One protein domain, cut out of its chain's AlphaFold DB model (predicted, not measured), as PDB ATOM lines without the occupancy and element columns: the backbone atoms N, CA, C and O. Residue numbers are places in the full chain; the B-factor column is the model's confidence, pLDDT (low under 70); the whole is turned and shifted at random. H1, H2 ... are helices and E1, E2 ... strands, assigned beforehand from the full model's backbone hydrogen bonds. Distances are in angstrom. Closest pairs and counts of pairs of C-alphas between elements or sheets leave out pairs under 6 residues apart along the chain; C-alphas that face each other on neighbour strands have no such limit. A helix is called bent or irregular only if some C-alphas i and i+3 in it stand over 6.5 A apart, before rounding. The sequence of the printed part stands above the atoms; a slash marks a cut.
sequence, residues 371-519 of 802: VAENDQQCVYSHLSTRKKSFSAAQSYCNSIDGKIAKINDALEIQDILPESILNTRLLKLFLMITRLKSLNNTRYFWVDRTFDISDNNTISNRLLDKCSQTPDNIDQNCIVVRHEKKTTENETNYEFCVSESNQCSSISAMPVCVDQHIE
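Overview. This is residues 371 to 519 of the 802 residues of the protein "Hypothetical protein" of Adineta steineri (UniProt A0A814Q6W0). A long bent hairpin, E4 and E5, reaches out to one end of the longest axis, while a small sheet, E1 E6 E2, with H1 over it, lies toward the other end. E3 pairs with E4 near the hairpin's base, making a second sheet, E3 E4 E5; H4 lies out to one side, where residues 432 to 437 stick out, and the loop of residues 447 to 460 with H5 lies on another. The 149 printed residues hold six named helices and six named strands, in the order E1 H1 E2 H2 H3 H4 E3 H5 E4 E5 H6 E6; both sheets are antiparallel. The class is mixed, helices and strands, with under half of the residues, 74 of 149, in named elements. The whole is compact, with a radius of gyration of the C-alphas of 15.8 A and spans of 49 by 39 by 32 A.

Arrangement. Start at E1, residues 378 to 380, an edge strand antiparallel to E6, residues 513 to 515; N 380 and O 513 are 2.8 A apart. On the other side of E6 is E2, residues 402 to 404, also antiparallel, with N 403 and O 514 at 2.8 A. H1, residues 390 to 398, is on this sheet over E2, at a height over the sheet of 5.9 A; their closest C-alphas are those of Cys 397 and Lys 403, 5.2 A. H2, residues 412 to 416, only grazes the sheet E3 E4 E5, made by residues 443 to 446, 475 to 488 and 491 to 501. H3, residues 419 to 422, and H4, residues 425 to 434, meet only through their link. E3 and E4 are antiparallel, with N 445 and O 479 at 2.8 A. E4 bends by 84 degrees at residue 478; in its hairpin with E5, look for N 482 and O 497 at 2.8 A. H5, residues 461 to 464, only grazes this sheet, and so does H6, residues 504 to 507. Every O i to N i+4 pair is within hydrogen-bond range in H1, H2 and H4; H3, H5 and H6 are too short for one, and their single O i to N i+3 pair is within range in H3 and H5, not in H6.

Along the chain. Find C-alpha 378 at (131.420, 153.932, 200.320), where E1 begins. H1 runs 12.2 A and H4 14.5 A. From C-alpha 475 at (142.725, 135.704, 187.169), E4 runs 31.4 A to C-alpha 488; E5 returns over 28.2 A. E6 ends at C-alpha 515, (130.042, 149.091, 202.834).

Size, cuts and confidence. The two C-alphas farthest apart are those of Glu 489 and His 517, 50.4 A. The printed part has no cut, and the link from E3 to H5 is long. The mean pLDDT of the printed part is 75.1; look for values under 70 at residues 423 to 441 and 451 to 474, among others.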
ATOM      1  N   VAL A 371     134.132 157.990 200.385       80.81
ATOM      2  CA  VAL A 371     133.159 158.051 199.276       80.81
ATOM      3  C   VAL A 371     133.890 157.676 197.980       80.81
ATOM      4  O   VAL A 371     135.017 158.118 197.763       80.81
ATOM      5  N   ALA A 372     133.282 156.828 197.152       79.50
ATOM      6  CA  ALA A 372     133.775 156.516 195.810       79.50
ATOM      7  C   ALA A 372     133.655 157.740 194.882       79.50
ATOM      8  O   ALA A 372     132.761 158.560 195.076       79.50
ATOM      9  N   GLU A 373     134.480 157.847 193.837       75.56
ATOM     10  CA  GLU A 373     134.403 158.971 192.877       75.56
ATOM     11  C   GLU A 373     133.037 159.019 192.144       75.56
ATOM     12  O   GLU A 373     132.624 160.069 191.661       75.56
ATOM     13  N   ASN A 374     132.285 157.907 192.120       69.25
ATOM     14  CA  ASN A 374     130.900 157.847 191.631       69.25
ATOM     15  C   ASN A 374     129.818 158.410 192.581       69.25
ATOM     16  O   ASN A 374     128.633 158.334 192.237       69.25
ATOM     17  N   ASP A 375     130.185 158.917 193.766       68.38
ATOM     18  CA  ASP A 375     129.312 159.487 194.816       68.38
ATOM     19  C   ASP A 375     128.210 158.558 195.391       68.38
ATOM     20  O   ASP A 375     127.463 158.944 196.298       68.38
ATOM     21  N   GLN A 376     128.090 157.324 194.898       73.69
ATOM     22  CA  GLN A 376     126.994 156.399 195.217       73.69
ATOM     23  C   GLN A 376     127.374 155.343 196.256       73.69
ATOM     24  O   GLN A 376     126.496 154.789 196.920       73.69
ATOM     25  N   GLN A 377     128.666 155.042 196.391       82.94
ATOM     26  CA  GLN A 377     129.174 153.961 197.232       82.94
ATOM     27  C   GLN A 377     130.203 154.465 198.246       82.94
ATOM     28  O   GLN A 377     130.860 155.485 198.045       82.94
ATOM     29  N   CYS A 378     130.369 153.711 199.333       88.62
ATOM     30  CA  CYS A 378     131.420 153.932 200.320       88.62
ATOM     31  C   CYS A 378     132.390 152.754 200.300       88.62
ATOM     32  O   CYS A 378     131.976 151.605 200.462       88.62
ATOM     33  N   VAL A 379     133.672 153.048 200.088       90.56
ATOM     34  CA  VAL A 379     134.714 152.092 199.708       90.56
ATOM     35  C   VAL A 379     135.872 152.124 200.702       90.56
ATOM     36  O   VAL A 379     136.328 153.175 201.142       90.56
ATOM     37  N   TYR A 380     136.368 150.941 201.048       92.19
ATOM     38  CA  TYR A 380     137.541 150.718 201.882       92.19
ATOM     39  C   TYR A 380     138.585 149.923 201.092       92.19
ATOM     40  O   TYR A 380     138.322 148.808 200.642       92.19
ATOM     41  N   SER A 381     139.804 150.450 200.976       85.69
ATOM     42  CA  SER A 381     140.980 149.663 200.595       85.69
ATOM     43  C   SER A 381     142.232 150.255 201.235       85.69
ATOM     44  O   SER A 381     142.482 151.454 201.137       85.69
ATOM     45  N   HIS A 382     143.030 149.428 201.917       85.81
ATOM     46  CA  HIS A 382     144.157 149.916 202.713       85.81
ATOM     47  C   HIS A 382     145.428 149.077 202.531       85.81
ATOM     48  O   HIS A 382     145.390 147.845 202.521       85.81
ATOM     49  N   LEU A 383     146.585 149.747 202.448       75.62
ATOM     50  CA  LEU A 383     147.874 149.162 202.038       75.62
ATOM     51  C   LEU A 383     148.334 147.947 202.866       75.62
ATOM     52  O   LEU A 383     149.065 147.101 202.342       75.62
ATOM     53  N   SER A 384     147.932 147.871 204.140       81.31
ATOM     54  CA  SER A 384     148.272 146.782 205.072       81.31
ATOM     55  C   SER A 384     147.391 145.535 204.936       81.31
ATOM     56  O   SER A 384     147.720 144.493 205.493       81.31
ATOM     57  N   THR A 385     146.278 145.612 204.204       84.88
ATOM     58  CA  THR A 385     145.203 144.600 204.239       84.88
ATOM     59  C   THR A 385     145.330 143.518 203.165       84.88
ATOM     60  O   THR A 385     144.391 142.763 202.933       84.88
ATOM     61  N   ARG A 386     146.496 143.414 202.514       89.69
ATOM     62  CA  ARG A 386     146.741 142.521 201.368       89.69
ATOM     63  C   ARG A 386     146.442 141.049 201.678       89.69
ATOM     64  O   ARG A 386     146.791 140.549 202.747       89.69
ATOM     65  N   LYS A 387     145.858 140.334 200.714       92.50
ATOM     66  CA  LYS A 387     145.467 138.919 200.813       92.50
ATOM     67  C   LYS A 387     146.006 138.125 199.623       92.50
ATOM     68  O   LYS A 387     146.058 138.632 198.508       92.50
ATOM     69  N   LYS A 388     146.381 136.864 199.859       90.19
ATOM     70  CA  LYS A 388     146.937 135.948 198.840       90.19
ATOM     71  C   LYS A 388     145.891 135.256 197.958       90.19
ATOM     72  O   LYS A 388     146.260 134.539 197.040       90.19
ATOM     73  N   SER A 389     144.602 135.423 198.236       91.94
ATOM     74  CA  SER A 389     143.525 134.827 197.442       91.94
ATOM     75  C   SER A 389     142.254 135.663 197.526       91.94
ATOM     76  O   SER A 389     141.990 136.297 198.553       91.94
ATOM     77  N   PHE A 390     141.443 135.602 196.469       92.19
ATOM     78  CA  PHE A 390     140.132 136.243 196.396       92.19
ATOM     79  C   PHE A 390     139.220 135.855 197.573       92.19
ATOM     80  O   PHE A 390     138.665 136.722 198.241       92.19
ATOM     81  N   SER A 391     139.154 134.567 197.931       94.06
ATOM     82  CA  SER A 391     138.376 134.097 199.091       94.06
ATOM     83  C   SER A 391     138.824 134.742 200.415       94.06
ATOM     84  O   SER A 391     137.986 135.096 201.247       94.06
ATOM     85  N   ALA A 392     140.128 134.986 200.606       94.31
ATOM     86  CA  ALA A 392     140.645 135.684 201.785       94.31
ATOM     87  C   ALA A 392     140.422 137.213 201.740       94.31
ATOM     88  O   ALA A 392     140.407 137.852 202.794       94.31
ATOM     89  N   ALA A 393     140.237 137.796 200.550       94.56
ATOM     90  CA  ALA A 393     139.813 139.183 200.350       94.56
ATOM     91  C   ALA A 393     138.322 139.368 200.652       94.56
ATOM     92  O   ALA A 393     137.972 140.197 201.489       94.56
ATOM     93  N   GLN A 394     137.467 138.521 200.082       95.50
ATOM     94  CA  GLN A 394     136.031 138.478 200.357       95.50
ATOM     95  C   GLN A 394     135.751 138.229 201.850       95.50
ATOM     96  O   GLN A 394     135.011 138.985 202.473       95.50
ATOM     97  N   SER A 395     136.431 137.252 202.466       95.88
ATOM     98  CA  SER A 395     136.343 136.997 203.915       95.88
ATOM     99  C   SER A 395     136.783 138.197 204.760       95.88
ATOM    100  O   SER A 395     136.266 138.398 205.855       95.88
ATOM    101  N   TYR A 396     137.731 139.005 204.269       95.69
ATOM    102  CA  TYR A 396     138.164 140.212 204.966       95.69
ATOM    103  C   TYR A 396     137.157 141.359 204.837       95.69
ATOM    104  O   TYR A 396     136.843 141.971 205.854       95.69
ATOM    105  N   CYS A 397     136.599 141.608 203.648       96.12
ATOM    106  CA  CYS A 397     135.523 142.590 203.497       96.12
ATOM    107  C   CYS A 397     134.333 142.230 204.397       96.12
ATOM    108  O   CYS A 397     133.879 143.067 205.175       96.12
ATOM    109  N   ASN A 398     133.928 140.956 204.409       95.50
ATOM    110  CA  ASN A 398     132.869 140.463 205.291       95.50
ATOM    111  C   ASN A 398     133.185 140.683 206.788       95.50
ATOM    112  O   ASN A 398     132.266 140.859 207.577       95.50
ATOM    113  N   SER A 399     134.466 140.708 207.187       95.44
ATOM    114  CA  SER A 399     134.891 140.960 208.579       95.44
ATOM    115  C   SER A 399     134.881 142.434 209.013       95.44
ATOM    116  O   SER A 399     135.145 142.717 210.179       95.44
ATOM    117  N   ILE A 400     134.578 143.364 208.098       94.19
ATOM    118  CA  ILE A 400     134.361 144.798 208.372       94.19
ATOM    119  C   ILE A 400     132.938 145.245 207.977       94.19
ATOM    120  O   ILE A 400     132.704 146.411 207.657       94.19
ATOM    121  N   ASP A 401     131.993 144.298 207.923       94.38
ATOM    122  CA  ASP A 401     130.625 144.452 207.392       94.38
ATOM    123  C   ASP A 401     130.586 145.080 205.981       94.38
ATOM    124  O   ASP A 401     129.667 145.812 205.612       94.38
ATOM    125  N   GLY A 402     131.622 144.823 205.181       93.88
ATOM    126  CA  GLY A 402     131.696 145.163 203.765       93.88
ATOM    127  C   GLY A 402     131.431 143.944 202.881       93.88
ATOM    128  O   GLY A 402     131.510 142.802 203.332       93.88
ATOM    129  N   LYS A 403     131.120 144.166 201.610       95.38
ATOM    130  CA  LYS A 403     131.245 143.170 200.535       95.38
ATOM    131  C   LYS A 403     132.489 143.499 199.726       95.38
ATOM    132  O   LYS A 403     132.945 144.637 199.744       95.38
ATOM    133  N   ILE A 404     133.059 142.523 199.033       95.06
ATOM    134  CA  ILE A 404     134.075 142.821 198.018       95.06
ATOM    135  C   ILE A 404     133.419 143.614 196.878       95.06
ATOM    136  O   ILE A 404     132.272 143.338 196.525       95.06
ATOM    137  N   ALA A 405     134.102 144.641 196.374       92.94
ATOM    138  CA  ALA A 405     133.565 145.524 195.346       92.94
ATOM    139  C   ALA A 405     133.267 144.734 194.070       92.94
ATOM    140  O   ALA A 405     134.123 143.981 193.597       92.94
ATOM    141  N   LYS A 406     132.056 144.917 193.540       92.25
ATOM    142  CA  LYS A 406     131.631 144.333 192.271       92.25
ATOM    143  C   LYS A 406     131.890 145.293 191.128       92.25
ATOM    144  O   LYS A 406     131.639 146.485 191.285       92.25
ATOM    145  N   ILE A 407     132.359 144.743 190.016       85.75
ATOM    146  CA  ILE A 407     132.593 145.467 188.769       85.75
ATOM    147  C   ILE A 407     132.204 144.607 187.572       85.75
ATOM    148  O   ILE A 407     132.452 143.401 187.556       85.75
ATOM    149  N   ASN A 408     131.655 145.242 186.551       77.88
ATOM    150  CA  ASN A 408     131.452 144.674 185.224       77.88
ATOM    151  C   ASN A 408     132.730 144.865 184.392       77.88
ATOM    152  O   ASN A 408     133.177 143.963 183.685       77.88
ATOM    153  N   ASP A 409     133.372 146.029 184.537       76.00
ATOM    154  CA  ASP A 409     134.509 146.461 183.724       76.00
ATOM    155  C   ASP A 409     135.758 146.735 184.578       76.00
ATOM    156  O   ASP A 409     135.670 147.140 185.734       76.00
ATOM    157  N   ALA A 410     136.950 146.564 184.001       72.19
ATOM    158  CA  ALA A 410     138.180 146.984 184.665       72.19
ATOM    159  C   ALA A 410     138.282 148.512 184.826       72.19
ATOM    160  O   ALA A 410     138.988 148.964 185.727       72.19
ATOM    161  N   LEU A 411     137.594 149.314 184.001       70.38
ATOM    162  CA  LEU A 411     137.587 150.774 184.138       70.38
ATOM    163  C   LEU A 411     136.774 151.295 185.325       70.38
ATOM    164  O   LEU A 411     137.204 152.278 185.925       70.38
ATOM    165  N   GLU A 412     135.692 150.618 185.727       77.25
ATOM    166  CA  GLU A 412     134.861 151.008 186.886       77.25
ATOM    167  C   GLU A 412     135.679 151.094 188.191       77.25
ATOM    168  O   GLU A 412     135.281 151.745 189.157       77.25
ATOM    169  N   ILE A 413     136.875 150.490 188.228       78.56
ATOM    170  CA  ILE A 413     137.809 150.631 189.347       78.56
ATOM    171  C   ILE A 413     138.283 152.077 189.564       78.56
ATOM    172  O   ILE A 413     138.699 152.399 190.674       78.56
ATOM    173  N   GLN A 414     138.234 152.936 188.541       75.56
ATOM    174  CA  GLN A 414     138.557 154.365 188.653       75.56
ATOM    175  C   GLN A 414     137.412 155.134 189.325       75.56
ATOM    176  O   GLN A 414     137.667 155.999 190.154       75.56
ATOM    177  N   ASP A 415     136.168 154.746 189.047       73.12
ATOM    178  CA  ASP A 415     134.964 155.325 189.656       73.12
ATOM    179  C   ASP A 415     134.749 154.841 191.107       73.12
ATOM    180  O   ASP A 415     134.046 155.476 191.893       73.12
ATOM    181  N   ILE A 416     135.349 153.697 191.463       79.88
ATOM    182  CA  ILE A 416     135.236 153.033 192.773       79.88
ATOM    183  C   ILE A 416     136.420 153.341 193.704       79.88
ATOM    184  O   ILE A 416     136.215 153.453 194.912       79.88
ATOM    185  N   LEU A 417     137.656 153.458 193.200       81.38
ATOM    186  CA  LEU A 417     138.830 153.755 194.030       81.38
ATOM    187  C   LEU A 417     139.108 155.264 194.095       81.38
ATOM    188  O   LEU A 417     139.686 155.793 193.144       81.38
ATOM    189  N   PRO A 418     138.823 155.945 195.224       76.50
ATOM    190  CA  PRO A 418     139.126 157.363 195.353       76.50
ATOM    191  C   PRO A 418     140.613 157.686 195.162       76.50
ATOM    192  O   PRO A 418     141.506 156.882 195.477       76.50
ATOM    193  N   GLU A 419     140.895 158.910 194.703       73.56
ATOM    194  CA  GLU A 419     142.253 159.418 194.468       73.56
ATOM    195  C   GLU A 419     143.158 159.254 195.703       73.56
ATOM    196  O   GLU A 419     144.363 159.053 195.569       73.56
ATOM    197  N   SER A 420     142.608 159.267 196.919       68.75
ATOM    198  CA  SER A 420     143.327 158.981 198.170       68.75
ATOM    199  C   SER A 420     144.034 157.617 198.172       68.75
ATOM    200  O   SER A 420     145.197 157.519 198.585       68.75
ATOM    201  N   ILE A 421     143.361 156.576 197.673       71.31
ATOM    202  CA  ILE A 421     143.837 155.192 197.630       71.31
ATOM    203  C   ILE A 421     144.843 155.029 196.491       71.31
ATOM    204  O   ILE A 421     145.918 154.460 196.706       71.31
ATOM    205  N   LEU A 422     144.558 155.574 195.304       70.88
ATOM    206  CA  LEU A 422     145.457 155.526 194.144       70.88
ATOM    207  C   LEU A 422     146.738 156.358 194.375       70.88
ATOM    208  O   LEU A 422     147.859 155.850 194.263       70.88
ATOM    209  N   ASN A 423     146.577 157.617 194.784       66.38
ATOM    210  CA  ASN A 423     147.604 158.655 194.921       66.38
ATOM    211  C   ASN A 423     148.006 158.937 196.388       66.38
ATOM    212  O   ASN A 423     148.240 160.094 196.757       66.38
ATOM    213  N   THR A 424     148.151 157.904 197.230       62.91
ATOM    214  CA  THR A 424     148.567 158.056 198.645       62.91
ATOM    215  C   THR A 424     149.736 159.049 198.810       62.91
ATOM    216  O   THR A 424     150.851 158.802 198.349       62.91
ATOM    217  N   ARG A 425     149.499 160.195 199.479       53.16
ATOM    218  CA  ARG A 425     150.437 161.348 199.510       53.16
ATOM    219  C   ARG A 425     151.859 160.991 199.958       53.16
ATOM    220  O   ARG A 425     152.823 161.534 199.421       53.16
ATOM    221  N   LEU A 426     151.985 160.050 200.897       58.19
ATOM    222  CA  LEU A 426     153.272 159.506 201.345       58.19
ATOM    223  C   LEU A 426     154.101 158.925 200.191       58.19
ATOM    224  O   LEU A 426     155.310 159.125 200.177       58.19
ATOM    225  N   LEU A 427     153.479 158.271 199.202       57.72
ATOM    226  CA  LEU A 427     154.180 157.715 198.044       57.72
ATOM    227  C   LEU A 427     154.760 158.827 197.159       57.72
ATOM    228  O   LEU A 427     155.935 158.762 196.809       57.72
ATOM    229  N   LYS A 428     153.981 159.878 196.853       59.34
ATOM    230  CA  LYS A 428     154.471 161.042 196.085       59.34
ATOM    231  C   LYS A 428     155.668 161.703 196.789       59.34
ATOM    232  O   LYS A 428     156.667 162.000 196.139       59.34
ATOM    233  N   LEU A 429     155.616 161.839 198.117       58.84
ATOM    234  CA  LEU A 429     156.730 162.361 198.918       58.84
ATOM    235  C   LEU A 429     157.963 161.431 198.892       58.84
ATOM    236  O   LEU A 429     159.082 161.896 198.682       58.84
ATOM    237  N   PHE A 430     157.775 160.116 199.043       59.62
ATOM    238  CA  PHE A 430     158.865 159.131 199.040       59.62
ATOM    239  C   PHE A 430     159.559 159.022 197.671       59.62
ATOM    240  O   PHE A 430     160.784 158.901 197.600       59.62
ATOM    241  N   LEU A 431     158.793 159.122 196.580       59.72
ATOM    242  CA  LEU A 431     159.309 159.152 195.207       59.72
ATOM    243  C   LEU A 431     160.160 160.406 194.947       59.72
ATOM    244  O   LEU A 431     161.236 160.288 194.362       59.72
ATOM    245  N   MET A 432     159.737 161.584 195.429       61.41
ATOM    246  CA  MET A 432     160.554 162.803 195.335       61.41
ATOM    247  C   MET A 432     161.849 162.704 196.152       61.41
ATOM    248  O   MET A 432     162.914 163.068 195.655       61.41
ATOM    249  N   ILE A 433     161.770 162.215 197.396       64.25
ATOM    250  CA  ILE A 433     162.917 162.167 198.317       64.25
ATOM    251  C   ILE A 433     163.981 161.166 197.854       64.25
ATOM    252  O   ILE A 433     165.172 161.458 197.933       64.25
ATOM    253  N   THR A 434     163.584 159.976 197.393       53.47
ATOM    254  CA  THR A 434     164.545 158.871 197.229       53.47
ATOM    255  C   THR A 434     165.400 158.939 195.965       53.47
ATOM    256  O   THR A 434     166.507 158.405 195.987       53.47
ATOM    257  N   ARG A 435     164.919 159.540 194.860       54.66
ATOM    258  CA  ARG A 435     165.573 159.519 193.522       54.66
ATOM    259  C   ARG A 435     165.994 158.117 193.016       54.66
ATOM    260  O   ARG A 435     166.754 158.009 192.053       54.66
ATOM    261  N   LEU A 436     165.529 157.039 193.649       47.25
ATOM    262  CA  LEU A 436     165.985 155.678 193.372       47.25
ATOM    263  C   LEU A 436     165.316 155.105 192.119       47.25
ATOM    264  O   LEU A 436     164.161 155.400 191.811       47.25
ATOM    265  N   LYS A 437     166.066 154.272 191.387       49.09
ATOM    266  CA  LYS A 437     165.609 153.654 190.137       49.09
ATOM    267  C   LYS A 437     164.329 152.848 190.367       49.09
ATOM    268  O   LYS A 437     164.345 151.901 191.146       49.09
ATOM    269  N   SER A 438     163.278 153.203 189.623       49.41
ATOM    270  CA  SER A 438     162.103 152.362 189.353       49.41
ATOM    271  C   SER A 438     161.588 151.573 190.563       49.41
ATOM    272  O   SER A 438     161.625 150.341 190.571       49.41
ATOM    273  N   LEU A 439     161.049 152.278 191.566       52.56
ATOM    274  CA  LEU A 439     160.049 151.658 192.434       52.56
ATOM    275  C   LEU A 439     158.893 151.208 191.537       52.56
ATOM    276  O   LEU A 439     158.208 152.031 190.930       52.56
ATOM    277  N   ASN A 440     158.748 149.892 191.396       59.44
ATOM    278  CA  ASN A 440     157.775 149.282 190.506       59.44
ATOM    279  C   ASN A 440     156.391 149.429 191.157       59.44
ATOM    280  O   ASN A 440     155.966 148.568 191.928       59.44
ATOM    281  N   ASN A 441     155.742 150.580 190.931       67.69
ATOM    282  CA  ASN A 441     154.503 151.021 191.588       67.69
ATOM    283  C   ASN A 441     153.260 150.275 191.067       67.69
ATOM    284  O   ASN A 441     152.223 150.867 190.774       67.69
ATOM    285  N   THR A 442     153.392 148.961 190.956       81.00
ATOM    286  CA  THR A 442     152.370 148.007 190.561       81.00
ATOM    287  C   THR A 442     151.553 147.643 191.795       81.00
ATOM    288  O   THR A 442     152.036 146.956 192.700       81.00
ATOM    289  N   ARG A 443     150.316 148.134 191.862       85.81
ATOM    290  CA  ARG A 443     149.350 147.795 192.910       85.81
ATOM    291  C   ARG A 443     148.393 146.743 192.377       85.81
ATOM    292  O   ARG A 443     147.916 146.863 191.258       85.81
ATOM    293  N   TYR A 444     148.102 145.740 193.192       89.88
ATOM    294  CA  TYR A 444     147.151 144.686 192.862       89.88
ATOM    295  C   TYR A 444     145.920 144.824 193.751       89.88
ATOM    296  O   TYR A 444     146.075 145.062 194.953       89.88
ATOM    297  N   PHE A 445     144.736 144.627 193.182       91.50
ATOM    298  CA  PHE A 445     143.442 144.751 193.844       91.50
ATOM    299  C   PHE A 445     142.582 143.501 193.607       91.50
ATOM    300  O   PHE A 445     142.536 142.977 192.496       91.50
ATOM    301  N   TRP A 446     141.912 143.023 194.660       94.19
ATOM    302  CA  TRP A 446     140.897 141.969 194.580       94.19
ATOM    303  C   TRP A 446     139.507 142.604 194.479       94.19
ATOM    304  O   TRP A 446     139.132 143.401 195.345       94.19
ATOM    305  N   VAL A 447     138.761 142.195 193.456       91.81
ATOM    306  CA  VAL A 447     137.433 142.687 193.056       91.81
ATOM    307  C   VAL A 447     136.608 141.520 192.510       91.81
ATOM    308  O   VAL A 447     137.177 140.536 192.054       91.81
ATOM    309  N   ASP A 448     135.285 141.578 192.604       92.25
ATOM    310  CA  ASP A 448     134.379 140.493 192.201       92.25
ATOM    311  C   ASP A 448     133.762 140.816 190.839       92.25
ATOM    312  O   ASP A 448     132.935 141.725 190.746       92.25
ATOM    313  N   ARG A 449     134.177 140.124 189.769       82.06
ATOM    314  CA  ARG A 449     133.654 140.430 188.435       82.06
ATOM    315  C   ARG A 449     132.252 139.866 188.222       82.06
ATOM    316  O   ARG A 449     132.028 138.658 188.305       82.06
ATOM    317  N   THR A 450     131.310 140.739 187.885       77.38
ATOM    318  CA  THR A 450     130.015 140.353 187.327       77.38
ATOM    319  C   THR A 450     130.192 140.021 185.847       77.38
ATOM    320  O   THR A 450     130.615 140.858 185.058       77.38
ATOM    321  N   PHE A 451     129.900 138.769 185.475       57.69
ATOM    322  CA  PHE A 451     130.078 138.220 184.121       57.69
ATOM    323  C   PHE A 451     129.000 138.688 183.124       57.69
ATOM    324  O   PHE A 451     128.459 137.879 182.366       57.69
ATOM    325  N   ASP A 452     128.687 139.982 183.112       55.09
ATOM    326  CA  ASP A 452     127.941 140.560 181.999       55.09
ATOM    327  C   ASP A 452     128.829 140.534 180.746       55.09
ATOM    328  O   ASP A 452     130.040 140.758 180.797       55.09
ATOM    329  N   ILE A 453     128.236 140.150 179.614       51.91
ATOM    330  CA  ILE A 453     128.989 139.817 178.401       51.91
ATOM    331  C   ILE A 453     129.552 141.108 177.804       51.91
ATOM    332  O   ILE A 453     128.810 141.910 177.240       51.91
ATOM    333  N   SER A 454     130.869 141.293 177.912       48.31
ATOM    334  CA  SER A 454     131.570 142.474 177.412       48.31
ATOM    335  C   SER A 454     131.353 142.657 175.906       48.31
ATOM    336  O   SER A 454     131.852 141.863 175.103       48.31
ATOM    337  N   ASP A 455     130.655 143.721 175.504       50.47
ATOM    338  CA  ASP A 455     130.656 144.157 174.108       50.47
ATOM    339  C   ASP A 455     132.077 144.608 173.744       50.47
ATOM    340  O   ASP A 455     132.631 145.538 174.335       50.47
ATOM    341  N   ASN A 456     132.674 143.956 172.745       47.34
ATOM    342  CA  ASN A 456     134.020 144.266 172.270       47.34
ATOM    343  C   ASN A 456     134.177 145.735 171.814       47.34
ATOM    344  O   ASN A 456     135.300 146.230 171.741       47.34
ATOM    345  N   ASN A 457     133.082 146.451 171.537       49.62
ATOM    346  CA  ASN A 457     133.096 147.837 171.067       49.62
ATOM    347  C   ASN A 457     133.170 148.908 172.175       49.62
ATOM    348  O   ASN A 457     133.251 150.094 171.838       49.62
ATOM    349  N   THR A 458     133.144 148.547 173.466       52.50
ATOM    350  CA  THR A 458     133.185 149.538 174.560       52.50
ATOM    351  C   THR A 458     134.469 150.378 174.551       52.50
ATOM    352  O   THR A 458     135.542 149.953 174.112       52.50
ATOM    353  N   ILE A 459     134.368 151.606 175.075       44.75
ATOM    354  CA  ILE A 459     135.509 152.529 175.229       44.75
ATOM    355  C   ILE A 459     136.616 151.894 176.093       44.75
ATOM    356  O   ILE A 459     137.801 152.140 175.856       44.75
ATOM    357  N   SER A 460     136.231 151.027 177.029       46.72
ATOM    358  CA  SER A 460     137.102 150.282 177.932       46.72
ATOM    359  C   SER A 460     138.152 149.440 177.229       46.72
ATOM    360  O   SER A 460     139.332 149.548 177.560       46.72
ATOM    361  N   ASN A 461     137.769 148.680 176.200       50.97
ATOM    362  CA  ASN A 461     138.714 147.836 175.468       50.97
ATOM    363  C   ASN A 461     139.812 148.682 174.803       50.97
ATOM    364  O   ASN A 461     140.986 148.345 174.892       50.97
ATOM    365  N   ARG A 462     139.474 149.873 174.288       49.69
ATOM    366  CA  ARG A 462     140.445 150.827 173.706       49.69
ATOM    367  C   ARG A 462     141.360 151.516 174.731       49.69
ATOM    368  O   ARG A 462     142.304 152.213 174.341       49.69
ATOM    369  N   LEU A 463     141.059 151.397 176.023       47.84
ATOM    370  CA  LEU A 463     141.919 151.846 177.120       47.84
ATOM    371  C   LEU A 463     142.750 150.683 177.683       47.84
ATOM    372  O   LEU A 463     143.929 150.887 177.969       47.84
ATOM    373  N   LEU A 464     142.197 149.468 177.719       55.12
ATOM    374  CA  LEU A 464     142.923 148.227 178.006       55.12
ATOM    375  C   LEU A 464     143.993 147.928 176.937       55.12
ATOM    376  O   LEU A 464     145.128 147.629 177.297       55.12
ATOM    377  N   ASP A 465     143.697 148.136 175.649       57.00
ATOM    378  CA  ASP A 465     144.634 147.998 174.515       57.00
ATOM    379  C   ASP A 465     145.892 148.884 174.631       57.00
ATOM    380  O   ASP A 465     146.905 148.638 173.973       57.00
ATOM    381  N   LYS A 466     145.851 149.945 175.452       58.03
ATOM    382  CA  LYS A 466     147.001 150.835 175.690       58.03
ATOM    383  C   LYS A 466     147.939 150.324 176.787       58.03
ATOM    384  O   LYS A 466     149.034 150.866 176.932       58.03
ATOM    385  N   CYS A 467     147.538 149.303 177.543       63.59
ATOM    386  CA  CYS A 467     148.396 148.612 178.497       63.59
ATOM    387  C   CYS A 467     149.239 147.540 177.792       63.59
ATOM    388  O   CYS A 467     148.726 146.667 177.097       63.59
ATOM    389  N   SER A 468     150.551 147.579 178.015       57.56
ATOM    390  CA  SER A 468     151.527 146.706 177.358       57.56
ATOM    391  C   SER A 468     151.274 145.210 177.633       57.56
ATOM    392  O   SER A 468     151.598 144.728 178.718       57.56
ATOM    393  N   GLN A 469     150.765 144.481 176.629       61.16
ATOM    394  CA  GLN A 469     150.541 143.022 176.600       61.16
ATOM    395  C   GLN A 469     149.690 142.454 177.757       61.16
ATOM    396  O   GLN A 469     150.188 142.115 178.834       61.16
ATOM    397  N   THR A 470     148.398 142.240 177.489       57.84
ATOM    398  CA  THR A 470     147.532 141.361 178.292       57.84
ATOM    399  C   THR A 470     148.106 139.934 178.337       57.84
ATOM    400  O   THR A 470     148.389 139.379 177.275       57.84
ATOM    401  N   PRO A 471     148.287 139.312 179.517       62.34
ATOM    402  CA  PRO A 471     148.842 137.961 179.617       62.34
ATOM    403  C   PRO A 471     147.811 136.886 179.234       62.34
ATOM    404  O   PRO A 471     146.669 136.953 179.675       62.34
ATOM    405  N   ASP A 472     148.235 135.834 178.519       62.84
ATOM    406  CA  ASP A 472     147.357 134.765 177.982       62.84
ATOM    407  C   ASP A 472     146.550 133.976 179.035       62.84
ATOM    408  O   ASP A 472     145.633 133.229 178.703       62.84
ATOM    409  N   ASN A 473     146.910 134.097 180.316       66.06
ATOM    410  CA  ASN A 473     146.142 133.578 181.442       66.06
ATOM    411  C   ASN A 473     145.846 134.727 182.403       66.06
ATOM    412  O   ASN A 473     146.777 135.397 182.861       66.06
ATOM    413  N   ILE A 474     144.577 134.908 182.759       67.38
ATOM    414  CA  ILE A 474     144.094 136.013 183.591       67.38
ATOM    415  C   ILE A 474     143.313 135.446 184.785       67.38
ATOM    416  O   ILE A 474     142.503 134.536 184.620       67.38
ATOM    417  N   ASP A 475     143.555 135.972 185.989       71.19
ATOM    418  CA  ASP A 475     142.725 135.704 187.169       71.19
ATOM    419  C   ASP A 475     141.595 136.745 187.172       71.19
ATOM    420  O   ASP A 475     141.832 137.933 187.379       71.19
ATOM    421  N   GLN A 476     140.373 136.309 186.859       78.00
ATOM    422  CA  GLN A 476     139.247 137.181 186.475       78.00
ATOM    423  C   GLN A 476     138.822 138.183 187.565       78.00
ATOM    424  O   GLN A 476     138.167 139.177 187.263       78.00
ATOM    425  N   ASN A 477     139.236 137.954 188.815       86.44
ATOM    426  CA  ASN A 477     138.939 138.798 189.975       86.44
ATOM    427  C   ASN A 477     140.148 139.652 190.432       86.44
ATOM    428  O   ASN A 477     140.149 140.223 191.530       86.44
ATOM    429  N   CYS A 478     141.203 139.730 189.612       86.81
ATOM    430  CA  CYS A 478     142.468 140.398 189.912       86.81
ATOM    431  C   CYS A 478     142.747 141.573 188.962       86.81
ATOM    432  O   CYS A 478     143.167 141.386 187.816       86.81
ATOM    433  N   ILE A 479     142.617 142.800 189.474       86.44
ATOM    434  CA  ILE A 479     143.059 144.013 188.772       86.44
ATOM    435  C   ILE A 479     144.470 144.400 189.211       86.44
ATOM    436  O   ILE A 479     144.837 144.310 190.386       86.44
ATOM    437  N   VAL A 480     145.259 144.890 188.260       86.81
ATOM    438  CA  VAL A 480     146.531 145.558 188.494       86.81
ATOM    439  C   VAL A 480     146.475 147.006 188.004       86.81
ATOM    440  O   VAL A 480     146.079 147.291 186.879       86.81
ATOM    441  N   VAL A 481     146.909 147.933 188.857       83.81
ATOM    442  CA  VAL A 481     147.122 149.343 188.513       83.81
ATOM    443  C   VAL A 481     148.624 149.608 188.519       83.81
ATOM    444  O   VAL A 481     149.301 149.401 189.531       83.81
ATOM    445  N   ARG A 482     149.157 150.051 187.382       84.19
ATOM    446  CA  ARG A 482     150.574 150.354 187.156       84.19
ATOM    447  C   ARG A 482     150.750 151.828 186.829       84.19
ATOM    448  O   ARG A 482     149.986 152.388 186.053       84.19
ATOM    449  N   HIS A 483     151.820 152.426 187.341       75.38
ATOM    450  CA  HIS A 483     152.380 153.638 186.746       75.38
ATOM    451  C   HIS A 483     153.429 153.229 185.709       75.38
ATOM    452  O   HIS A 483     154.563 152.920 186.082       75.38
ATOM    453  N   GLU A 484     153.074 153.213 184.424       77.94
ATOM    454  CA  GLU A 484     154.038 152.906 183.362       77.94
ATOM    455  C   GLU A 484     154.744 154.195 182.900       77.94
ATOM    456  O   GLU A 484     154.122 155.228 182.635       77.94
ATOM    457  N   LYS A 485     156.084 154.158 182.855       77.00
ATOM    458  CA  LYS A 485     156.924 155.309 182.491       77.00
ATOM    459  C   LYS A 485     157.021 155.431 180.970       77.00
ATOM    460  O   LYS A 485     158.002 154.992 180.357       77.00
ATOM    461  N   LYS A 486     156.030 156.081 180.371       75.56
ATOM    462  CA  LYS A 486     155.966 156.382 178.942       75.56
ATOM    463  C   LYS A 486     157.064 157.377 178.564       75.56
ATOM    464  O   LYS A 486     156.956 158.587 178.753       75.56
ATOM    465  N   THR A 487     158.175 156.834 178.076       72.56
ATOM    466  CA  THR A 487     159.329 157.613 177.624       72.56
ATOM    467  C   THR A 487     159.134 157.922 176.145       72.56
ATOM    468  O   THR A 487     159.463 157.104 175.292       72.56
ATOM    469  N   THR A 488     158.556 159.087 175.852       74.62
ATOM    470  CA  THR A 488     158.623 159.676 174.506       74.62
ATOM    471  C   THR A 488     159.953 160.414 174.348       74.62
ATOM    472  O   THR A 488     160.590 160.733 175.349       74.62
ATOM    473  N   GLU A 489     160.392 160.668 173.115       84.69
ATOM    474  CA  GLU A 489     161.802 160.967 172.792       84.69
ATOM    475  C   GLU A 489     162.450 162.092 173.623       84.69
ATOM    476  O   GLU A 489     163.627 161.982 173.956       84.69
ATOM    477  N   ASN A 490     161.680 163.109 174.035       77.19
ATOM    478  CA  ASN A 490     162.146 164.204 174.897       77.19
ATOM    479  C   ASN A 490     161.451 164.290 176.276       77.19
ATOM    480  O   ASN A 490     161.839 165.123 177.093       77.19
ATOM    481  N   GLU A 491     160.447 163.454 176.575       74.25
ATOM    482  CA  GLU A 491     159.626 163.571 177.797       74.25
ATOM    483  C   GLU A 491     159.266 162.223 178.430       74.25
ATOM    484  O   GLU A 491     158.855 161.272 177.756       74.25
ATOM    485  N   THR A 492     159.346 162.172 179.762       67.56
ATOM    486  CA  THR A 492     159.039 160.990 180.575       67.56
ATOM    487  C   THR A 492     157.758 161.177 181.382       67.56
ATOM    488  O   THR A 492     157.811 161.516 182.567       67.56
ATOM    489  N   ASN A 493     156.615 160.921 180.753       69.06
ATOM    490  CA  ASN A 493     155.321 160.973 181.425       69.06
ATOM    491  C   ASN A 493     155.012 159.633 182.114       69.06
ATOM    492  O   ASN A 493     155.479 158.573 181.694       69.06
ATOM    493  N   TYR A 494     154.245 159.686 183.202       68.12
ATOM    494  CA  TYR A 494     153.778 158.505 183.929       68.12
ATOM    495  C   TYR A 494     152.270 158.392 183.740       68.12
ATOM    496  O   TYR A 494     151.520 159.179 184.315       68.12
ATOM    497  N   GLU A 495     151.836 157.427 182.935       72.38
ATOM    498  CA  GLU A 495     150.415 157.138 182.737       72.38
ATOM    499  C   GLU A 495     149.964 156.044 183.714       72.38
ATOM    500  O   GLU A 495     150.739 155.150 184.077       72.38
ATOM    501  N   PHE A 496     148.708 156.124 184.156       73.38
ATOM    502  CA  PHE A 496     148.052 155.025 184.858       73.38
ATOM    503  C   PHE A 496     147.598 153.990 183.827       73.38
ATOM    504  O   PHE A 496     146.724 154.264 183.010       73.38
ATOM    505  N   CYS A 497     148.179 152.797 183.886       79.38
ATOM    506  CA  CYS A 497     147.669 151.613 183.208       79.38
ATOM    507  C   CYS A 497     146.834 150.810 184.213       79.38
ATOM    508  O   CYS A 497     147.339 150.427 185.272       79.38
ATOM    509  N   VAL A 498     145.571 150.555 183.880       80.06
ATOM    510  CA  VAL A 498     144.710 149.594 184.578       80.06
ATOM    511  C   VAL A 498     144.569 148.386 183.666       80.06
ATOM    512  O   VAL A 498     144.178 148.537 182.513       80.06
ATOM    513  N   SER A 499     144.893 147.198 184.161       81.25
ATOM    514  CA  SER A 499     144.715 145.950 183.422       81.25
ATOM    515  C   SER A 499     144.414 144.791 184.363       81.25
ATOM    516  O   SER A 499     144.469 144.917 185.587       81.25
ATOM    517  N   GLU A 500     144.059 143.646 183.800       81.31
ATOM    518  CA  GLU A 500     143.844 142.416 184.558       81.31
ATOM    519  C   GLU A 500     145.173 141.674 184.765       81.31
ATOM    520  O   GLU A 500     146.156 141.889 184.047       81.31
ATOM    521  N   SER A 501     145.251 140.796 185.764       79.56
ATOM    522  CA  SER A 501     146.484 140.055 186.039       79.56
ATOM    523  C   SER A 501     146.226 138.664 186.599       79.56
ATOM    524  O   SER A 501     145.198 138.400 187.194       79.56
ATOM    525  N   ASN A 502     147.198 137.765 186.463       78.31
ATOM    526  CA  ASN A 502     147.223 136.474 187.159       78.31
ATOM    527  C   ASN A 502     148.017 136.519 188.487       78.31
ATOM    528  O   ASN A 502     148.103 135.520 189.206       78.31
ATOM    529  N   GLN A 503     148.610 137.671 188.835       78.12
ATOM    530  CA  GLN A 503     149.631 137.771 189.890       78.12
ATOM    531  C   GLN A 503     149.100 138.140 191.287       78.12
ATOM    532  O   GLN A 503     149.876 138.146 192.244       78.12
ATOM    533  N   CYS A 504     147.797 138.396 191.472       76.25
ATOM    534  CA  CYS A 504     147.238 138.645 192.814       76.25
ATOM    535  C   CYS A 504     147.440 137.448 193.763       76.25
ATOM    536  O   CYS A 504     147.689 137.637 194.959       76.25
ATOM    537  N   SER A 505     147.402 136.232 193.210       74.88
ATOM    538  CA  SER A 505     147.664 134.961 193.895       74.88
ATOM    539  C   SER A 505     149.089 134.846 194.468       74.88
ATOM    540  O   SER A 505     149.290 134.286 195.547       74.88
ATOM    541  N   SER A 506     150.088 135.411 193.780       81.31
ATOM    542  CA  SER A 506     151.508 135.305 194.137       81.31
ATOM    543  C   SER A 506     152.049 136.534 194.877       81.31
ATOM    544  O   SER A 506     152.863 136.385 195.791       81.31
ATOM    545  N   ILE A 507     151.576 137.742 194.547       79.62
ATOM    546  CA  ILE A 507     152.108 139.016 195.071       79.62
ATOM    547  C   ILE A 507     151.299 139.562 196.267       79.62
ATOM    548  O   ILE A 507     151.812 140.362 197.050       79.62
ATOM    549  N   SER A 508     150.093 139.037 196.515       85.25
ATOM    550  CA  SER A 508     149.125 139.497 197.530       85.25
ATOM    551  C   SER A 508     148.509 140.867 197.212       85.25
ATOM    552  O   SER A 508     149.145 141.913 197.359       85.25
ATOM    553  N   ALA A 509     147.233 140.857 196.836       88.94
ATOM    554  CA  ALA A 509     146.480 142.034 196.408       88.94
ATOM    555  C   ALA A 509     145.618 142.641 197.526       88.94
ATOM    556  O   ALA A 509     145.271 141.971 198.500       88.94
ATOM    557  N   MET A 510     145.301 143.928 197.406       92.88
ATOM    558  CA  MET A 510     144.490 144.677 198.365       92.88
ATOM    559  C   MET A 510     143.002 144.389 198.119       92.88
ATOM    560  O   MET A 510     142.550 144.537 196.988       92.88
ATOM    561  N   PRO A 511     142.223 143.983 199.132       94.12
ATOM    562  CA  PRO A 511     140.774 143.920 198.998       94.12
ATOM    563  C   PRO A 511     140.214 145.327 198.760       94.12
ATOM    564  O   PRO A 511     140.628 146.278 199.430       94.12
ATOM    565  N   VAL A 512     139.279 145.455 197.824       94.25
ATOM    566  CA  VAL A 512     138.422 146.639 197.688       94.25
ATOM    567  C   VAL A 512     137.067 146.257 198.264       94.25
ATOM    568  O   VAL A 512     136.458 145.298 197.795       94.25
ATOM    569  N   CYS A 513     136.626 146.942 199.314       95.38
ATOM    570  CA  CYS A 513     135.422 146.582 200.055       95.38
ATOM    571  C   CYS A 513     134.383 147.706 200.002       95.38
ATOM    572  O   CYS A 513     134.685 148.819 200.415       95.38
ATOM    573  N   VAL A 514     133.162 147.413 199.560       93.06
ATOM    574  CA  VAL A 514     132.007 148.328 199.606       93.06
ATOM    575  C   VAL A 514     131.236 148.102 200.908       93.06
ATOM    576  O   VAL A 514     131.057 146.959 201.327       93.06
ATOM    577  N   ASP A 515     130.785 149.165 201.568       91.69
ATOM    578  CA  ASP A 515     130.042 149.091 202.834       91.69
ATOM    579  C   ASP A 515     128.637 148.466 202.656       91.69
ATOM    580  O   ASP A 515     127.787 149.039 201.972       91.69
ATOM    581  N   GLN A 516     128.344 147.321 203.300       84.81
ATOM    582  CA  GLN A 516     127.032 146.657 203.161       84.81
ATOM    583  C   GLN A 516     125.885 147.487 203.740       84.81
ATOM    584  O   GLN A 516     124.753 147.378 203.278       84.81
ATOM    585  N   HIS A 517     126.151 148.352 204.722       75.75
ATOM    586  CA  HIS A 517     125.119 149.219 205.305       75.75
ATOM    587  C   HIS A 517     124.634 150.311 204.339       75.75
ATOM    588  O   HIS A 517     123.688 151.037 204.649       75.75
ATOM    589  N   ILE A 518     125.307 150.435 203.192       68.88
ATOM    590  CA  ILE A 518     125.085 151.428 202.142       68.88
ATOM    591  C   ILE A 518     124.657 150.747 200.827       68.88
ATOM    592  O   ILE A 518     124.361 151.441 199.858       68.88
ATOM    593  N   GLU A 519     124.483 149.412 200.805       48.56
ATOM    594  CA  GLU A 519     123.675 148.762 199.765       48.56
ATOM    595  C   GLU A 519     122.285 149.401 199.755       48.56
ATOM    596  O   GLU A 519     121.487 149.271 200.691       48.56
TER     597      GLU A 519